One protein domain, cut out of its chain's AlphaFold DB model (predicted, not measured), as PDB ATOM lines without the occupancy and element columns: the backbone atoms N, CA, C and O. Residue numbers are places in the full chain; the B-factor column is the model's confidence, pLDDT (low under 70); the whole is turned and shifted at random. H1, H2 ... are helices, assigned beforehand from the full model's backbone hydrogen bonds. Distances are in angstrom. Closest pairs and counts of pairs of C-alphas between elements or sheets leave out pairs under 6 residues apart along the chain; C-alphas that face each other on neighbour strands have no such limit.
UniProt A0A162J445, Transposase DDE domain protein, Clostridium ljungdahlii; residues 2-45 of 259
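Overview. This is residues 2 to 45 of the 259 residues of the protein "Transposase DDE domain protein" of Clostridium ljungdahlii (UniProt A0A162J445). Three helices are crossed on one another in a small cluster: the longest, H3, runs aslant across H2, and H1 crosses H2 nearly at right angles. H2 packs on both of the others, while a loop of residues 23 to 31 leads from H2 to the beginning of H3. The printed part has 44 residues with three named helices, in the order H1, H2, H3, and no named strand; the class is all helix. The whole is compact, with a radius of gyration of the C-alphas of 9.2 A, and rounded, spanning 23 by 20 by 17 A.

Arrangement. H3, residues 32 to 43, touches H2, residues 16 to 22. Their closest C-alphas are those of Ile 36 and Leu 16, 5.8 A apart. They run opposite ways at a steep tilt of 59 degrees. H2 also touches H1, residues 2 to 11, with the C-alphas of Ile 19 and Gly 7 closest at 4.7 A. Their lines are about perpendicular, at 86 degrees. H1 and H3 are close but not clearly touching: their closest C-alphas, of Ile 4 and Ile 39, are 7.1 A apart. These two run opposite ways at a steep tilt of 60 degrees. In H1, H2 and H3 every O i to N i+4 pair is within hydrogen-bond range.

Along the chain. H3 is 16.6 A long from C-alpha 32 at (37.253, 51.338, -9.837) to C-alpha 43 at (24.401, 49.306, 0.498). H2 measures 10.2 A from C-alpha 16 to C-alpha 22. H1 measures 14.2 A and begins with C-alpha 2 at (19.503, 50.750, -11.199).

Size, cuts and confidence. The two C-alphas farthest apart, those of Leu 10 and Ser 45, are separated by 23.6 A. The printed part has no cut. The link from H1 to H2 is tight, with 4 residues, and that from H2 to H3 is short, with 9. The mean pLDDT of the printed part is 84.8; residues 24 to 30 are under 70.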
ATOM      1  N   VAL A   2      19.645  51.412  -9.877       84.38
ATOM      2  CA  VAL A   2      19.503  50.750 -11.199       84.38
ATOM      3  C   VAL A   2      20.839  50.270 -11.768       84.38
ATOM      4  O   VAL A   2      20.970  49.103 -12.109       84.38
ATOM      5  N   TYR A   3      21.856  51.129 -11.776       86.19
ATOM      6  CA  TYR A   3      23.187  50.741 -12.235       86.19
ATOM      7  C   TYR A   3      23.796  49.591 -11.432       86.19
ATOM      8  O   TYR A   3      24.357  48.692 -12.031       86.19
ATOM      9  N   ILE A   4      23.632  49.556 -10.106       88.62
ATOM     10  CA  ILE A   4      24.127  48.448  -9.271       88.62
ATOM     11  C   ILE A   4      23.459  47.133  -9.693       88.62
ATOM     12  O   ILE A   4      24.145  46.131  -9.850       88.62
ATOM     13  N   VAL A   5      22.146  47.151  -9.950       88.44
ATOM     14  CA  VAL A   5      21.410  45.977 -10.450       88.44
ATOM     15  C   VAL A   5      21.928  45.548 -11.825       88.44
ATOM     16  O   VAL A   5      22.179  44.368 -12.035       88.44
ATOM     17  N   VAL A   6      22.140  46.493 -12.746       89.19
ATOM     18  CA  VAL A   6      22.735  46.210 -14.063       89.19
ATOM     19  C   VAL A   6      24.127  45.601 -13.912       89.19
ATOM     20  O   VAL A   6      24.424  44.602 -14.557       89.19
ATOM     21  N   GLY A   7      24.956  46.157 -13.027       90.31
ATOM     22  CA  GLY A   7      26.284  45.638 -12.726       90.31
ATOM     23  C   GLY A   7      26.236  44.199 -12.219       90.31
ATOM     24  O   GLY A   7      26.936  43.370 -12.779       90.31
ATOM     25  N   ILE A   8      25.349  43.883 -11.265       90.81
ATOM     26  CA  ILE A   8      25.129  42.514 -10.753       90.81
ATOM     27  C   ILE A   8      24.718  41.552 -11.875       90.81
ATOM     28  O   ILE A   8      25.218  40.435 -11.956       90.81
ATOM     29  N   VAL A   9      23.805  41.968 -12.758       90.19
ATOM     30  CA  VAL A   9      23.345  41.128 -13.877       90.19
ATOM     31  C   VAL A   9      24.469  40.874 -14.884       90.19
ATOM     32  O   VAL A   9      24.617  39.753 -15.367       90.19
ATOM     33  N   LEU A  10      25.264  41.899 -15.197       90.25
ATOM     34  CA  LEU A  10      26.372  41.795 -16.146       90.25
ATOM     35  C   LEU A  10      27.570  41.029 -15.574       90.25
ATOM     36  O   LEU A  10      28.257  40.341 -16.330       90.25
ATOM     37  N   SER A  11      27.837  41.157 -14.274       90.25
ATOM     38  CA  SER A  11      28.915  40.430 -13.595       90.25
ATOM     39  C   SER A  11      28.513  39.002 -13.260       90.25
ATOM     40  O   SER A  11      29.386  38.154 -13.136       90.25
ATOM     41  N   LYS A  12      27.202  38.735 -13.138       89.69
ATOM     42  CA  LYS A  12      26.660  37.509 -12.535       89.69
ATOM     43  C   LYS A  12      27.254  37.275 -11.144       89.69
ATOM     44  O   LYS A  12      27.618  36.168 -10.782       89.69
ATOM     45  N   SER A  13      27.390  38.349 -10.374       87.94
ATOM     46  CA  SER A  13      28.083  38.308  -9.093       87.94
ATOM     47  C   SER A  13      27.623  39.422  -8.172       87.94
ATOM     48  O   SER A  13      27.349  40.543  -8.613       87.94
ATOM     49  N   VAL A  14      27.565  39.118  -6.879       88.38
ATOM     50  CA  VAL A  14      27.328  40.105  -5.819       88.38
ATOM     51  C   VAL A  14      28.626  40.701  -5.256       88.38
ATOM     52  O   VAL A  14      28.576  41.578  -4.390       88.38
ATOM     53  N   VAL A  15      29.791  40.280  -5.763       90.56
ATOM     54  CA  VAL A  15      31.102  40.801  -5.356       90.56
ATOM     55  C   VAL A  15      31.296  42.221  -5.898       90.56
ATOM     56  O   VAL A  15      31.178  42.478  -7.095       90.56
ATOM     57  N   LEU A  16      31.608  43.175  -5.012       91.62
ATOM     58  CA  LEU A  16      31.631  44.603  -5.365       91.62
ATOM     59  C   LEU A  16      32.660  44.968  -6.441       91.62
ATOM     60  O   LEU A  16      32.387  45.871  -7.233       91.62
ATOM     61  N   SER A  17      33.820  44.304  -6.465       90.88
ATOM     62  CA  SER A  17      34.835  44.500  -7.507       90.88
ATOM     63  C   SER A  17      34.311  44.050  -8.868       90.88
ATOM     64  O   SER A  17      34.268  44.848  -9.796       90.88
ATOM     65  N   GLU A  18      33.764  42.840  -8.954       90.31
ATOM     66  CA  GLU A  18      33.219  42.292 -10.201       90.31
ATOM     67  C   GLU A  18      32.036  43.117 -10.730       90.31
ATOM     68  O   GLU A  18      31.921  43.358 -11.931       90.31
ATOM     69  N   ILE A  19      31.169  43.615  -9.840       91.00
ATOM     70  CA  ILE A  19      30.118  44.575 -10.209       91.00
ATOM     71  C   ILE A  19      30.757  45.841 -10.790       91.00
ATOM     72  O   ILE A  19      30.348  46.311 -11.850       91.00
ATOM     73  N   SER A  20      31.746  46.407 -10.095       89.25
ATOM     74  CA  SER A  20      32.418  47.650 -10.479       89.25
ATOM     75  C   SER A  20      33.092  47.564 -11.852       89.25
ATOM     76  O   SER A  20      32.978  48.513 -12.632       89.25
ATOM     77  N   GLU A  21      33.716  46.432 -12.183       87.81
ATOM     78  CA  GLU A  21      34.326  46.172 -13.495       87.81
ATOM     79  C   GLU A  21      33.313  46.243 -14.647       87.81
ATOM     80  O   GLU A  21      33.636  46.695 -15.746       87.81
ATOM     81  N   LYS A  22      32.066  45.813 -14.414       88.31
ATOM     82  CA  LYS A  22      31.009  45.826 -15.440       88.31
ATOM     83  C   LYS A  22      30.283  47.162 -15.554       88.31
ATOM     84  O   LYS A  22      29.571  47.394 -16.534       88.31
ATOM     85  N   LEU A  23      30.462  48.060 -14.588       84.56
ATOM     86  CA  LEU A  23      29.912  49.407 -14.647       84.56
ATOM     87  C   LEU A  23      30.779  50.274 -15.564       84.56
ATOM     88  O   LEU A  23      31.825  50.787 -15.157       84.56
ATOM     89  N   LYS A  24      30.321  50.454 -16.810       69.88
ATOM     90  CA  LYS A  24      30.923  51.366 -17.799       69.88
ATOM     91  C   LYS A  24      31.026  52.807 -17.268       69.88
ATOM     92  O   LYS A  24      30.456  53.159 -16.232       69.88
ATOM     93  N   ASN A  25      31.757  53.649 -17.996       62.47
ATOM     94  CA  ASN A  25      32.015  55.053 -17.644       62.47
ATOM     95  C   ASN A  25      30.737  55.889 -17.434       62.47
ATOM     96  O   ASN A  25      30.780  56.860 -16.686       62.47
ATOM     97  N   ASP A  26      29.593  55.453 -17.971       58.72
ATOM     98  CA  ASP A  26      28.277  56.084 -17.778       58.72
ATOM     99  C   ASP A  26      27.795  56.069 -16.314       58.72
ATOM    100  O   ASP A  26      26.895  56.820 -15.940       58.72
ATOM    101  N   TYR A  27      28.378  55.215 -15.460       61.22
ATOM    102  CA  TYR A  27      28.077  55.211 -14.028       61.22
ATOM    103  C   TYR A  27      28.801  56.345 -13.302       61.22
ATOM    104  O   TYR A  27      28.182  57.071 -12.522       61.22
ATOM    105  N   THR A  28      30.116  56.476 -13.526       59.38
ATOM    106  CA  THR A  28      30.982  57.530 -12.976       59.38
ATOM    107  C   THR A  28      32.297  57.600 -13.764       59.38
ATOM    108  O   THR A  28      32.894  56.547 -13.991       59.38
ATOM    109  N   GLU A  29      32.851  58.796 -13.988       64.75
ATOM    110  CA  GLU A  29      34.246  58.996 -14.452       64.75
ATOM    111  C   GLU A  29      35.307  58.551 -13.421       64.75
ATOM    112  O   GLU A  29      36.509  58.594 -13.663       64.75
ATOM    113  N   ALA A  30      34.872  58.138 -12.230       66.06
ATOM    114  CA  ALA A  30      35.752  57.732 -11.154       66.06
ATOM    115  C   ALA A  30      36.357  56.337 -11.388       66.06
ATOM    116  O   ALA A  30      35.688  55.425 -11.877       66.06
ATOM    117  N   GLY A  31      37.608  56.159 -10.949       79.31
ATOM    118  CA  GLY A  31      38.290  54.864 -10.953       79.31
ATOM    119  C   GLY A  31      37.560  53.785 -10.142       79.31
ATOM    120  O   GLY A  31      36.706  54.071  -9.296       79.31
ATOM    121  N   GLU A  32      37.928  52.528 -10.373       82.38
ATOM    122  CA  GLU A  32      37.253  51.338  -9.837       82.38
ATOM    123  C   GLU A  32      37.096  51.348  -8.306       82.38
ATOM    124  O   GLU A  32      36.000  51.157  -7.782       82.38
ATOM    125  N   ALA A  33      38.146  51.713  -7.566       85.69
ATOM    126  CA  ALA A  33      38.088  51.823  -6.107       85.69
ATOM    127  C   ALA A  33      37.027  52.831  -5.618       85.69
ATOM    128  O   ALA A  33      36.407  52.648  -4.566       85.69
ATOM    129  N   SER A  34      36.788  53.902  -6.379       86.62
ATOM    130  CA  SER A  34      35.751  54.890  -6.066       86.62
ATOM    131  C   SER A  34      34.354  54.336  -6.340       86.62
ATOM    132  O   SER A  34      33.447  54.542  -5.527       86.62
ATOM    133  N   LYS A  35      34.180  53.575  -7.430       87.06
ATOM    134  CA  LYS A  35      32.933  52.861  -7.738       87.06
ATOM    135  C   LYS A  35      32.592  51.863  -6.628       87.06
ATOM    136  O   LYS A  35      31.496  51.950  -6.079       87.06
ATOM    137  N   ILE A  36      33.547  51.032  -6.198       91.00
ATOM    138  CA  ILE A  36      33.379  50.096  -5.071       91.00
ATOM    139  C   ILE A  36      32.944  50.840  -3.801       91.00
ATOM    140  O   ILE A  36      31.919  50.504  -3.207       91.00
ATOM    141  N   LYS A  37      33.652  51.912  -3.410       90.25
ATOM    142  CA  LYS A  37      33.295  52.722  -2.228       90.25
ATOM    143  C   LYS A  37      31.907  53.356  -2.338       90.25
ATOM    144  O   LYS A  37      31.223  53.522  -1.328       90.25
ATOM    145  N   ARG A  38      31.478  53.766  -3.535       89.12
ATOM    146  CA  ARG A  38      30.125  54.300  -3.770       89.12
ATOM    147  C   ARG A  38      29.065  53.213  -3.607       89.12
ATOM    148  O   ARG A  38      28.084  53.459  -2.913       89.12
ATOM    149  N   ILE A  39      29.274  52.031  -4.192       90.62
ATOM    150  CA  ILE A  39      28.352  50.896  -4.051       90.62
ATOM    151  C   ILE A  39      28.255  50.483  -2.580       90.62
ATOM    152  O   ILE A  39      27.151  50.380  -2.054       90.62
ATOM    153  N   PHE A  40      29.389  50.346  -1.889       92.19
ATOM    154  CA  PHE A  40      29.416  50.000  -0.469       92.19
ATOM    155  C   PHE A  40      28.641  51.012   0.383       92.19
ATOM    156  O   PHE A  40      27.746  50.619   1.121       92.19
ATOM    157  N   ARG A  41      28.912  52.318   0.233       91.38
ATOM    158  CA  ARG A  41      28.180  53.374   0.960       91.38
ATOM    159  C   ARG A  41      26.684  53.369   0.673       91.38
ATOM    160  O   ARG A  41      25.904  53.695   1.559       91.38
ATOM    161  N   PHE A  42      26.285  53.038  -0.555       90.44
ATOM    162  CA  PHE A  42      24.877  52.878  -0.894       90.44
ATOM    163  C   PHE A  42      24.276  51.699  -0.116       90.44
ATOM    164  O   PHE A  42      23.284  51.883   0.577       90.44
ATOM    165  N   LEU A  43      24.902  50.518  -0.163       89.56
ATOM    166  CA  LEU A  43      24.401  49.306   0.498       89.56
ATOM    167  C   LEU A  43      24.393  49.393   2.032       89.56
ATOM    168  O   LEU A  43      23.553  48.761   2.662       89.56
ATOM    169  N   THR A  44      25.297  50.169   2.634       90.69
ATOM    170  CA  THR A  44      25.378  50.349   4.095       90.69
ATOM    171  C   THR A  44      24.657  51.594   4.609       90.69
ATOM    172  O   THR A  44      24.692  51.878   5.807       90.69
ATOM    173  N   SER A  45      23.998  52.354   3.729       91.94
ATOM    174  CA  SER A  45      23.312  53.581   4.125       91.94
ATOM    175  C   SER A  45      22.086  53.276   4.999       91.94
ATOM    176  O   SER A  45      21.168  52.603   4.529       91.94
TER     177      SER A  45